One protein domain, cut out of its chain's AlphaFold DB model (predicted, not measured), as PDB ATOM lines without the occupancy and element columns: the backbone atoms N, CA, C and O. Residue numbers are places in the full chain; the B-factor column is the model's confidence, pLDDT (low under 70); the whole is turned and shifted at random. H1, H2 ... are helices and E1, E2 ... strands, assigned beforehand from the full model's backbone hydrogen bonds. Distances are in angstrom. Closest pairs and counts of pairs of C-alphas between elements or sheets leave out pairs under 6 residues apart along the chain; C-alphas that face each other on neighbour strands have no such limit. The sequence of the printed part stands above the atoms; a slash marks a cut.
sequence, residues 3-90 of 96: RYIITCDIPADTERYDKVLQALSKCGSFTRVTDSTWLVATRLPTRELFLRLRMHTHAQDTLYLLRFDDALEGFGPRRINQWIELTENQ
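AT A GLANCE: This is residues 3 to 90 of the 96 residues of an uncharacterized protein of Halotalea alkalilenta (UniProt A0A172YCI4). Picture one twisted four-stranded sheet in three layers, helices on both faces: H1 and H2 side by side cover one face, and H3 covers the E2 and E3 part of the other. The 88 printed residues run E1, H1, E2, E3, H2, E4, H3, a mixed class, with sheet order E2, E3, E1, E4, all antiparallel. E1, H1, E2 and E3, H2, E4 are split strand-helix-strand units, same-way strands with another between them, their crossovers right-handed. The whole is compact, radius of gyration of the C-alphas 12.7 A, spanning 35 by 27 by 19 A.

HOW THE PARTS SIT: Start at E1, residues 3 to 8; N 4 is 2.8 A from O 40 of E3, residues 37 to 42, and N 5 is 2.9 A from O 66 of E4, residues 63 to 68. E2, residues 28 to 34, makes a hairpin with E3, N 31 to O 39 at 2.9 A. H1, residues 15 to 25, touches H2, residues 46 to 54, at a shallow tilt of 26 degrees, opposite ways, closest at the C-alphas of Val 20 and Leu 53, 5.9 A. On the opposite face, H3, residues 78 to 88, has a height over the sheet of 9.1 A; its closest C-alphas with E2 are Ile 80 and Thr 31, 6.2 A. In H1, H2 and H3 every O i to N i+4 pair is within hydrogen-bond range.

IN THESE COORDINATES: Find C-alpha 3 at (-4.212, 43.492, 119.010), where E1 begins. E2 is 18.3 A long, E4 16.2 A, H1 15.4 A and H3 15.7 A, ending at C-alpha 88, (-6.755, 41.475, 109.764).

THE WHOLE: The farthest C-alphas, Gln 60 and Asn 89, are 37.3 A apart. The printed part has no cut and no long link; residue 90 alone has pLDDT under 70.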
ATOM      1  N   ARG A   3      -5.525  44.020 119.373       94.25
ATOM      2  CA  ARG A   3      -4.212  43.492 119.010       94.25
ATOM      3  C   ARG A   3      -3.132  44.176 119.840       94.25
ATOM      4  O   ARG A   3      -3.189  45.383 120.068       94.25
ATOM      5  N   TYR A   4      -2.174  43.383 120.301       96.38
ATOM      6  CA  TYR A   4      -1.099  43.825 121.179       96.38
ATOM      7  C   TYR A   4       0.248  43.306 120.701       96.38
ATOM      8  O   TYR A   4       0.364  42.147 120.297       96.38
ATOM      9  N   ILE A   5       1.268  44.152 120.820       96.25
ATOM     10  CA  ILE A   5       2.653  43.707 120.956       96.25
ATOM     11  C   ILE A   5       2.895  43.563 122.452       96.25
ATOM     12  O   ILE A   5       2.714  44.515 123.212       96.25
ATOM     13  N   ILE A   6       3.260  42.364 122.883       97.56
ATOM     14  CA  ILE A   6       3.560  42.078 124.280       97.56
ATOM     15  C   ILE A   6       5.041  41.795 124.396       97.56
ATOM     16  O   ILE A   6       5.523  40.864 123.756       97.56
ATOM     17  N   THR A   7       5.728  42.551 125.246       97.69
ATOM     18  CA  THR A   7       7.115  42.277 125.622       97.69
ATOM     19  C   THR A   7       7.156  41.883 127.089       97.69
ATOM     20  O   THR A   7       6.669  42.624 127.940       97.69
ATOM     21  N   CYS A   8       7.713  40.710 127.373       95.81
ATOM     22  CA  CYS A   8       7.886  40.178 128.716       95.81
ATOM     23  C   CYS A   8       9.305  39.619 128.850       95.81
ATOM     24  O   CYS A   8       9.641  38.641 128.179       95.81
ATOM     25  N   ASP A   9      10.137  40.248 129.678       92.75
ATOM     26  CA  ASP A   9      11.532  39.840 129.866       92.75
ATOM     27  C   ASP A   9      11.628  38.803 130.989       92.75
ATOM     28  O   ASP A   9      11.800  39.131 132.163       92.75
ATOM     29  N   ILE A  10      11.419  37.541 130.618       92.31
ATOM     30  CA  ILE A  10      11.573  36.381 131.495       92.31
ATOM     31  C   ILE A  10      12.553  35.417 130.820       92.31
ATOM     32  O   ILE A  10      12.354  35.100 129.644       92.31
ATOM     33  N   PRO A  11      13.561  34.891 131.540       91.06
ATOM     34  CA  PRO A  11      14.467  33.893 130.986       91.06
ATOM     35  C   PRO A  11      13.712  32.652 130.487       91.06
ATOM     36  O   PRO A  11      12.873  32.090 131.202       91.06
ATOM     37  N   ALA A  12      14.007  32.243 129.252       89.44
ATOM     38  CA  ALA A  12      13.267  31.209 128.524       89.44
ATOM     39  C   ALA A  12      13.387  29.799 129.132       89.44
ATOM     40  O   ALA A  12      12.585  28.926 128.823       89.44
ATOM     41  N   ASP A  13      14.374  29.575 129.996       92.38
ATOM     42  CA  ASP A  13      14.660  28.322 130.696       92.38
ATOM     43  C   ASP A  13      13.945  28.203 132.055       92.38
ATOM     44  O   ASP A  13      14.242  27.312 132.849       92.38
ATOM     45  N   THR A  14      12.991  29.094 132.341       95.06
ATOM     46  CA  THR A  14      12.281  29.127 133.624       95.06
ATOM     47  C   THR A  14      10.830  28.672 133.508       95.06
ATOM     48  O   THR A  14      10.122  28.989 132.557       95.06
ATOM     49  N   GLU A  15      10.313  28.046 134.567       96.38
ATOM     50  CA  GLU A  15       8.890  27.675 134.671       96.38
ATOM     51  C   GLU A  15       7.948  28.896 134.536       96.38
ATOM     52  O   GLU A  15       6.790  28.784 134.128       96.38
ATOM     53  N   ARG A  16       8.430  30.098 134.878       95.38
ATOM     54  CA  ARG A  16       7.673  31.353 134.737       95.38
ATOM     55  C   ARG A  16       7.417  31.693 133.274       95.38
ATOM     56  O   ARG A  16       6.314  32.124 132.939       95.38
ATOM     57  N   TYR A  17       8.405  31.455 132.417       95.25
ATOM     58  CA  TYR A  17       8.275  31.627 130.979       95.25
ATOM     59  C   TYR A  17       7.220  30.670 130.405       95.25
ATOM     60  O   TYR A  17       6.306  31.111 129.703       95.25
ATOM     61  N   ASP A  18       7.247  29.396 130.805       96.25
ATOM     62  CA  ASP A  18       6.232  28.410 130.402       96.25
ATOM     63  C   ASP A  18       4.821  28.810 130.852       96.25
ATOM     64  O   ASP A  18       3.856  28.708 130.087       96.25
ATOM     65  N   LYS A  19       4.687  29.329 132.078       96.88
ATOM     66  CA  LYS A  19       3.415  29.847 132.603       96.88
ATOM     67  C   LYS A  19       2.910  31.050 131.802       96.88
ATOM     68  O   LYS A  19       1.715  31.119 131.515       96.88
ATOM     69  N   VAL A  20       3.792  31.960 131.381       96.31
ATOM     70  CA  VAL A  20       3.433  33.069 130.479       96.31
ATOM     71  C   VAL A  20       2.958  32.550 129.124       96.31
ATOM     72  O   VAL A  20       1.892  32.962 128.664       96.31
ATOM     73  N   LEU A  21       3.670  31.603 128.508       95.94
ATOM     74  CA  LEU A  21       3.239  30.995 127.244       95.94
ATOM     75  C   LEU A  21       1.882  30.291 127.373       95.94
ATOM     76  O   LEU A  21       1.025  30.411 126.493       95.94
ATOM     77  N   GLN A  22       1.650  29.589 128.484       96.62
ATOM     78  CA  GLN A  22       0.369  28.947 128.758       96.62
ATOM     79  C   GLN A  22      -0.757  29.971 128.970       96.62
ATOM     80  O   GLN A  22      -1.890  29.739 128.547       96.62
ATOM     81  N   ALA A  23      -0.475  31.106 129.612       96.31
ATOM     82  CA  ALA A  23      -1.444  32.185 129.755       96.31
ATOM     83  C   ALA A  23      -1.790  32.797 128.389       96.31
ATOM     84  O   ALA A  23      -2.971  32.946 128.075       96.31
ATOM     85  N   LEU A  24      -0.787  33.077 127.549       96.12
ATOM     86  CA  LEU A  24      -0.970  33.622 126.200       96.12
ATOM     87  C   LEU A  24      -1.814  32.703 125.309       96.12
ATOM     88  O   LEU A  24      -2.760  33.178 124.678       96.12
ATOM     89  N   SER A  25      -1.553  31.392 125.321       95.44
ATOM     90  CA  SER A  25      -2.315  30.423 124.515       95.44
ATOM     91  C   SER A  25      -3.794  30.325 124.896       95.44
ATOM     92  O   SER A  25      -4.623  29.954 124.068       95.44
ATOM     93  N   LYS A  26      -4.150  30.717 126.126       95.06
ATOM     94  CA  LYS A  26      -5.535  30.789 126.615       95.06
ATOM     95  C   LYS A  26      -6.213  32.138 126.344       95.06
ATOM     96  O   LYS A  26      -7.407  32.265 126.605       95.06
ATOM     97  N   CYS A  27      -5.483  33.153 125.873       92.25
ATOM     98  CA  CYS A  27      -6.024  34.500 125.654       92.25
ATOM     99  C   CYS A  27      -6.548  34.719 124.229       92.25
ATOM    100  O   CYS A  27      -7.390  35.595 124.019       92.25
ATOM    101  N   GLY A  28      -6.070  33.957 123.247       92.06
ATOM    102  CA  GLY A  28      -6.478  34.097 121.853       92.06
ATOM    103  C   GLY A  28      -5.384  33.665 120.885       92.06
ATOM    104  O   GLY A  28      -4.515  32.865 121.226       92.06
ATOM    105  N   SER A  29      -5.434  34.202 119.666       94.56
ATOM    106  CA  SER A  29      -4.404  33.934 118.662       94.56
ATOM    107  C   SER A  29      -3.134  34.692 119.021       94.56
ATOM    108  O   SER A  29      -3.170  35.910 119.196       94.56
ATOM    109  N   PHE A  30      -1.998  34.008 119.083       96.38
ATOM    110  CA  PHE A  30      -0.712  34.645 119.330       96.38
ATOM    111  C   PHE A  30       0.392  34.021 118.483       96.38
ATOM    112  O   PHE A  30       0.306  32.864 118.074       96.38
ATOM    113  N   THR A  31       1.443  34.791 118.222       95.94
ATOM    114  CA  THR A  31       2.648  34.303 117.549       95.94
ATOM    115  C   THR A  31       3.883  34.956 118.153       95.94
ATOM    116  O   THR A  31       3.857  36.113 118.575       95.94
ATOM    117  N   ARG A  32       4.977  34.199 118.226       95.44
ATOM    118  CA  ARG A  32       6.234  34.651 118.829       95.44
ATOM    119  C   ARG A  32       7.108  35.370 117.799       95.44
ATOM    120  O   ARG A  32       7.434  34.785 116.756       95.44
ATOM    121  N   VAL A  33       7.518  36.596 118.123       94.88
ATOM    122  CA  VAL A  33       8.406  37.443 117.308       94.88
ATOM    123  C   VAL A  33       9.859  37.216 117.712       94.88
ATOM    124  O   VAL A  33      10.661  36.794 116.881       94.88
ATOM    125  N   THR A  34      10.163  37.400 118.997       93.44
ATOM    126  CA  THR A  34      11.458  37.110 119.635       93.44
ATOM    127  C   THR A  34      11.225  36.251 120.879       93.44
ATOM    128  O   THR A  34      10.080  35.942 121.201       93.44
ATOM    129  N   ASP A  35      12.274  35.868 121.608       91.00
ATOM    130  CA  ASP A  35      12.101  35.102 122.849       91.00
ATOM    131  C   ASP A  35      11.341  35.866 123.938       91.00
ATOM    132  O   ASP A  35      10.700  35.235 124.763       91.00
ATOM    133  N   SER A  36      11.324  37.198 123.906       94.69
ATOM    134  CA  SER A  36      10.623  38.030 124.893       94.69
ATOM    135  C   SER A  36       9.444  38.805 124.313       94.69
ATOM    136  O   SER A  36       8.858  39.621 125.018       94.69
ATOM    137  N   THR A  37       9.106  38.622 123.029       96.50
ATOM    138  CA  THR A  37       8.076  39.428 122.353       96.50
ATOM    139  C   THR A  37       7.097  38.586 121.546       96.50
ATOM    140  O   THR A  37       7.484  37.749 120.725       96.50
ATOM    141  N   TRP A  38       5.807  38.873 121.717       96.75
ATOM    142  CA  TRP A  38       4.697  38.199 121.048       96.75
ATOM    143  C   TRP A  38       3.726  39.199 120.430       96.75
ATOM    144  O   TRP A  38       3.477  40.268 120.986       96.75
ATOM    145  N   LEU A  39       3.122  38.810 119.312       95.94
ATOM    146  CA  LEU A  39       1.900  39.433 118.811       95.94
ATOM    147  C   LEU A  39       0.708  38.653 119.355       95.94
ATOM    148  O   LEU A  39       0.717  37.421 119.318       95.94
ATOM    149  N   VAL A  40      -0.305  39.355 119.856       96.50
ATOM    150  CA  VAL A  40      -1.478  38.747 120.494       96.50
ATOM    151  C   VAL A  40      -2.747  39.429 120.015       96.50
ATOM    152  O   VAL A  40      -2.853  40.649 120.056       96.50
ATOM    153  N   ALA A  41      -3.723  38.636 119.583       95.06
ATOM    154  CA  ALA A  41      -5.060  39.081 119.233       95.06
ATOM    155  C   ALA A  41      -6.047  38.425 120.192       95.06
ATOM    156  O   ALA A  41      -6.136  37.196 120.280       95.06
ATOM    157  N   THR A  42      -6.781  39.247 120.936       94.81
ATOM    158  CA  THR A  42      -7.656  38.776 122.007       94.81
ATOM    159  C   THR A  42      -8.968  39.555 122.063       94.81
ATOM    160  O   THR A  42      -9.117  40.635 121.491       94.81
ATOM    161  N   ARG A  43      -9.958  38.971 122.742       93.69
ATOM    162  CA  ARG A  43     -11.189  39.655 123.166       93.69
ATOM    163  C   ARG A  43     -11.146  40.064 124.640       93.69
ATOM    164  O   ARG A  43     -12.100  40.670 125.110       93.69
ATOM    165  N   LEU A  44     -10.086  39.704 125.366       95.00
ATOM    166  CA  LEU A  44      -9.940  40.085 126.762       95.00
ATOM    167  C   LEU A  44      -9.714  41.598 126.879       95.00
ATOM    168  O   LEU A  44      -8.952  42.156 126.084       95.00
ATOM    169  N   PRO A  45     -10.294  42.253 127.898       94.44
ATOM    170  CA  PRO A  45      -9.925  43.617 128.247       94.44
ATOM    171  C   PRO A  45      -8.424  43.722 128.550       94.44
ATOM    172  O   PRO A  45      -7.856  42.840 129.200       94.44
ATOM    173  N   THR A  46      -7.784  44.836 128.168       94.94
ATOM    174  CA  THR A  46      -6.338  45.068 128.369       94.94
ATOM    175  C   THR A  46      -5.893  44.788 129.802       94.94
ATOM    176  O   THR A  46      -4.878  44.133 130.032       94.94
ATOM    177  N   ARG A  47      -6.676  45.255 130.785       95.69
ATOM    178  CA  ARG A  47      -6.376  45.073 132.209       95.69
ATOM    179  C   ARG A  47      -6.395  43.602 132.616       95.69
ATOM    180  O   ARG A  47      -5.553  43.185 133.402       95.69
ATOM    181  N   GLU A  48      -7.333  42.821 132.092       96.44
ATOM    182  CA  GLU A  48      -7.416  41.393 132.395       96.44
ATOM    183  C   GLU A  48      -6.234  40.635 131.783       96.44
ATOM    184  O   GLU A  48      -5.594  39.842 132.475       96.44
ATOM    185  N   LEU A  49      -5.893  40.926 130.524       97.06
ATOM    186  CA  LEU A  49      -4.711  40.365 129.869       97.06
ATOM    187  C   LEU A  49      -3.432  40.696 130.654       97.06
ATOM    188  O   LEU A  49      -2.641  39.800 130.938       97.06
ATOM    189  N   PHE A  50      -3.263  41.957 131.065       97.50
ATOM    190  CA  PHE A  50      -2.124  42.382 131.879       97.50
ATOM    191  C   PHE A  50      -2.037  41.592 133.185       97.50
ATOM    192  O   PHE A  50      -0.986  41.042 133.498       97.50
ATOM    193  N   LEU A  51      -3.138  41.500 133.939       97.38
ATOM    194  CA  LEU A  51      -3.160  40.794 135.221       97.38
ATOM    195  C   LEU A  51      -2.829  39.306 135.058       97.38
ATOM    196  O   LEU A  51      -2.042  38.778 135.843       97.38
ATOM    197  N   ARG A  52      -3.356  38.649 134.016       96.81
ATOM    198  CA  ARG A  52      -3.053  37.241 133.704       96.81
ATOM    199  C   ARG A  52      -1.559  36.999 133.500       96.81
ATOM    200  O   ARG A  52      -1.034  36.024 134.024       96.81
ATOM    201  N   LEU A  53      -0.874  37.892 132.790       96.94
ATOM    202  CA  LEU A  53       0.572  37.789 132.572       96.94
ATOM    203  C   LEU A  53       1.369  38.208 133.816       96.94
ATOM    204  O   LEU A  53       2.351  37.557 134.179       96.94
ATOM    205  N   ARG A  54       0.919  39.250 134.526       96.88
ATOM    206  CA  ARG A  54       1.591  39.783 135.717       96.88
ATOM    207  C   ARG A  54       1.709  38.745 136.835       96.88
ATOM    208  O   ARG A  54       2.728  38.728 137.514       96.88
ATOM    209  N   MET A  55       0.734  37.846 136.988       96.75
ATOM    210  CA  MET A  55       0.787  36.751 137.975       96.75
ATOM    211  C   MET A  55       1.992  35.811 137.806       96.75
ATOM    212  O   MET A  55       2.343  35.094 138.740       96.75
ATOM    213  N   HIS A  56       2.621  35.798 136.630       96.69
ATOM    214  CA  HIS A  56       3.744  34.917 136.309       96.69
ATOM    215  C   HIS A  56       5.088  35.660 136.214       96.69
ATOM    216  O   HIS A  56       6.107  35.059 135.890       96.69
ATOM    217  N   THR A  57       5.108  36.952 136.546       95.00
ATOM    218  CA  THR A  57       6.306  37.809 136.532       95.00
ATOM    219  C   THR A  57       6.697  38.227 137.950       95.00
ATOM    220  O   THR A  57       5.892  38.221 138.885       95.00
ATOM    221  N   HIS A  58       7.942  38.635 138.129       94.94
ATOM    222  CA  HIS A  58       8.455  39.266 139.337       94.94
ATOM    223  C   HIS A  58       8.455  40.794 139.211       94.94
ATOM    224  O   HIS A  58       8.092  41.348 138.179       94.94
ATOM    225  N   ALA A  59       8.763  41.497 140.304       92.44
ATOM    226  CA  ALA A  59       8.713  42.962 140.345       92.44
ATOM    227  C   ALA A  59       9.776  43.633 139.461       92.44
ATOM    228  O   ALA A  59       9.559  44.746 138.996       92.44
ATOM    229  N   GLN A  60      10.896  42.950 139.242       93.38
ATOM    230  CA  GLN A  60      12.022  43.403 138.435       93.38
ATOM    231  C   GLN A  60      11.901  43.057 136.947       93.38
ATOM    232  O   GLN A  60      12.703  43.546 136.157       93.38
ATOM    233  N   ASP A  61      10.946  42.205 136.565       94.62
ATOM    234  CA  ASP A  61      10.781  41.830 135.164       94.62
ATOM    235  C   ASP A  61      10.114  42.967 134.385       94.62
ATOM    236  O   ASP A  61       9.271  43.706 134.903       94.62
ATOM    237  N   THR A  62      10.426  43.048 133.096       95.62
ATOM    238  CA  THR A  62       9.716  43.939 132.179       95.62
ATOM    239  C   THR A  62       8.436  43.268 131.691       95.62
ATOM    240  O   THR A  62       8.490  42.133 131.228       95.62
ATOM    241  N   LEU A  63       7.299  43.973 131.735       97.38
ATOM    242  CA  LEU A  63       6.043  43.556 131.102       97.38
ATOM    243  C   LEU A  63       5.331  44.766 130.484       97.38
ATOM    244  O   LEU A  63       4.795  45.610 131.201       97.38
ATOM    245  N   TYR A  64       5.266  44.805 129.156       97.75
ATOM    246  CA  TYR A  64       4.542  45.820 128.393       97.75
ATOM    247  C   TYR A  64       3.504  45.185 127.477       97.75
ATOM    248  O   TYR A  64       3.768  44.176 126.827       97.75
ATOM    249  N   LEU A  65       2.329  45.813 127.406       97.75
ATOM    250  CA  LEU A  65       1.271  45.509 126.446       97.75
ATOM    251  C   LEU A  65       1.027  46.777 125.628       97.75
ATOM    252  O   LEU A  65       0.448  47.739 126.130       97.75
ATOM    253  N   LEU A  66       1.468  46.780 124.377       95.94
ATOM    254  CA  LEU A  66       1.291  47.899 123.459       95.94
ATOM    255  C   LEU A  66       0.125  47.576 122.532       95.94
ATOM    256  O   LEU A  66       0.264  46.747 121.631       95.94
ATOM    257  N   ARG A  67      -1.039  48.183 122.785       94.56
ATOM    258  CA  ARG A  67      -2.198  48.052 121.895       94.56
ATOM    259  C   ARG A  67      -1.934  48.839 120.617       94.56
ATOM    260  O   ARG A  67      -1.486  49.979 120.700       94.56
ATOM    261  N   PHE A  68      -2.251  48.262 119.468       89.38
ATOM    262  CA  PHE A  68      -2.178  48.963 118.192       89.38
ATOM    263  C   PHE A  68      -3.483  48.808 117.421       89.38
ATOM    264  O   PHE A  68      -4.111  47.744 117.426       89.38
ATOM    265  N   ASP A  69      -3.885  49.901 116.778       83.75
ATOM    266  CA  ASP A  69      -5.182  50.013 116.120       83.75
ATOM    267  C   ASP A  69      -5.084  50.175 114.595       83.75
ATOM    268  O   ASP A  69      -6.111  50.060 113.918       83.75
ATOM    269  N   ASP A  70      -3.875  50.364 114.073       81.38
ATOM    270  CA  ASP A  70      -3.601  50.595 112.657       81.38
ATOM    271  C   ASP A  70      -3.608  49.299 111.827       81.38
ATOM    272  O   ASP A  70      -3.642  48.177 112.357       81.38
ATOM    273  N   ALA A  71      -3.602  49.472 110.502       82.81
ATOM    274  CA  ALA A  71      -3.368  48.386 109.557       82.81
ATOM    275  C   ALA A  71      -1.996  47.745 109.815       82.81
ATOM    276  O   ALA A  71      -1.050  48.420 110.230       82.81
ATOM    277  N   LEU A  72      -1.897  46.432 109.606       82.12
ATOM    278  CA  LEU A  72      -0.668  45.704 109.875       82.12
ATOM    279  C   LEU A  72       0.202  45.678 108.622       82.12
ATOM    280  O   LEU A  72      -0.052  44.926 107.689       82.12
ATOM    281  N   GLU A  73       1.292  46.433 108.646       82.50
ATOM    282  CA  GLU A  73       2.376  46.278 107.681       82.50
ATOM    283  C   GLU A  73       3.561  45.581 108.353       82.50
ATOM    284  O   GLU A  73       4.091  46.037 109.368       82.50
ATOM    285  N   GLY A  74       3.981  44.440 107.809       82.44
ATOM    286  CA  GLY A  74       5.093  43.679 108.366       82.44
ATOM    287  C   GLY A  74       5.466  42.457 107.538       82.44
ATOM    288  O   GLY A  74       4.699  41.981 106.705       82.44
ATOM    289  N   PHE A  75       6.666  41.934 107.786       87.25
ATOM    290  CA  PHE A  75       7.171  40.719 107.158       87.25
ATOM    291  C   PHE A  75       7.988  39.907 108.161       87.25
ATOM    292  O   PHE A  75       8.800  40.446 108.913       87.25
ATOM    293  N   GLY A  76       7.802  38.593 108.152       91.44
ATOM    294  CA  GLY A  76       8.598  37.680 108.954       91.44
ATOM    295  C   GLY A  76       8.498  36.233 108.478       91.44
ATOM    296  O   GLY A  76       8.063  35.953 107.358       91.44
ATOM    297  N   PRO A  77       8.893  35.275 109.332       95.25
ATOM    298  CA  PRO A  77       8.683  33.859 109.072       95.25
ATOM    299  C   PRO A  77       7.201  33.546 108.850       95.25
ATOM    300  O   PRO A  77       6.330  34.238 109.375       95.25
ATOM    301  N   ARG A  78       6.910  32.427 108.174       94.62
ATOM    302  CA  ARG A  78       5.545  31.987 107.824       94.62
ATOM    303  C   ARG A  78       4.523  32.141 108.962       94.62
ATOM    304  O   ARG A  78       3.428  32.627 108.720       94.62
ATOM    305  N   ARG A  79       4.891  31.787 110.200       94.94
ATOM    306  CA  ARG A  79       4.017  31.891 111.388       94.94
ATOM    307  C   ARG A  79       3.582  33.323 111.739       94.94
ATOM    308  O   ARG A  79       2.559  33.495 112.388       94.94
ATOM    309  N   ILE A  80       4.395  34.329 111.408       94.25
ATOM    310  CA  ILE A  80       4.097  35.740 111.680       94.25
ATOM    311  C   ILE A  80       3.159  36.257 110.596       94.25
ATOM    312  O   ILE A  80       2.100  36.779 110.923       94.25
ATOM    313  N   ASN A  81       3.489  36.010 109.326       93.50
ATOM    314  CA  ASN A  81       2.653  36.425 108.197       93.50
ATOM    315  C   ASN A  81       1.250  35.800 108.285       93.50
ATOM    316  O   ASN A  81       0.255  36.506 108.184       93.50
ATOM    317  N   GLN A  82       1.160  34.505 108.614       93.50
ATOM    318  CA  GLN A  82      -0.125  33.833 108.846       93.50
ATOM    319  C   GLN A  82      -0.930  34.470 109.984       93.50
ATOM    320  O   GLN A  82      -2.151  34.551 109.907       93.50
ATOM    321  N   TRP A  83      -0.273  34.914 111.057       94.00
ATOM    322  CA  TRP A  83      -0.963  35.585 112.155       94.00
ATOM    323  C   TRP A  83      -1.504  36.958 111.730       94.00
ATOM    324  O   TRP A  83      -2.628  37.298 112.098       94.00
ATOM    325  N   ILE A  84      -0.749  37.718 110.926       91.38
ATOM    326  CA  ILE A  84      -1.202  38.998 110.355       91.38
ATOM    327  C   ILE A  84      -2.462  38.762 109.512       91.38
ATOM    328  O   ILE A  84      -3.525  39.286 109.841       91.38
ATOM    329  N   GLU A  85      -2.389  37.861 108.529       90.12
ATOM    330  CA  GLU A  85      -3.511  37.511 107.644       90.12
ATOM    331  C   GLU A  85      -4.762  37.056 108.422       90.12
ATOM    332  O   GLU A  85      -5.888  37.461 108.121       90.12
ATOM    333  N   LEU A  86      -4.584  36.223 109.455       89.06
ATOM    334  CA  LEU A  86      -5.687  35.722 110.281       89.06
ATOM    335  C   LEU A  86      -6.358  36.814 111.115       89.06
ATOM    336  O   LEU A  86      -7.543  36.696 111.426       89.06
ATOM    337  N   THR A  87      -5.611  37.834 111.538       88.00
ATOM    338  CA  THR A  87      -6.101  38.840 112.489       88.00
ATOM    339  C   THR A  87      -6.587  40.118 111.823       88.00
ATOM    340  O   THR A  87      -7.395  40.824 112.431       88.00
ATOM    341  N   GLU A  88      -6.177  40.405 110.585       82.81
ATOM    342  CA  GLU A  88      -6.755  41.475 109.764       82.81
ATOM    343  C   GLU A  88      -8.182  41.157 109.312       82.81
ATOM    344  O   GLU A  88      -9.057  42.016 109.387       82.81
ATOM    345  N   ASN A  89      -8.456  39.900 108.958       73.81
ATOM    346  CA  ASN A  89      -9.752  39.466 108.429       73.81
ATOM    347  C   ASN A  89     -10.860  39.291 109.490       73.81
ATOM    348  O   ASN A  89     -11.940  38.787 109.177       73.81
ATOM    349  N   GLN A  90     -10.623  39.672 110.751       67.62
ATOM    350  CA  GLN A  90     -11.607  39.508 111.824       67.62
ATOM    351  C   GLN A  90     -12.282  40.831 112.210       67.62
ATOM    352  O   GLN A  90     -11.589  41.788 112.572       67.62
TER     353      GLN A  90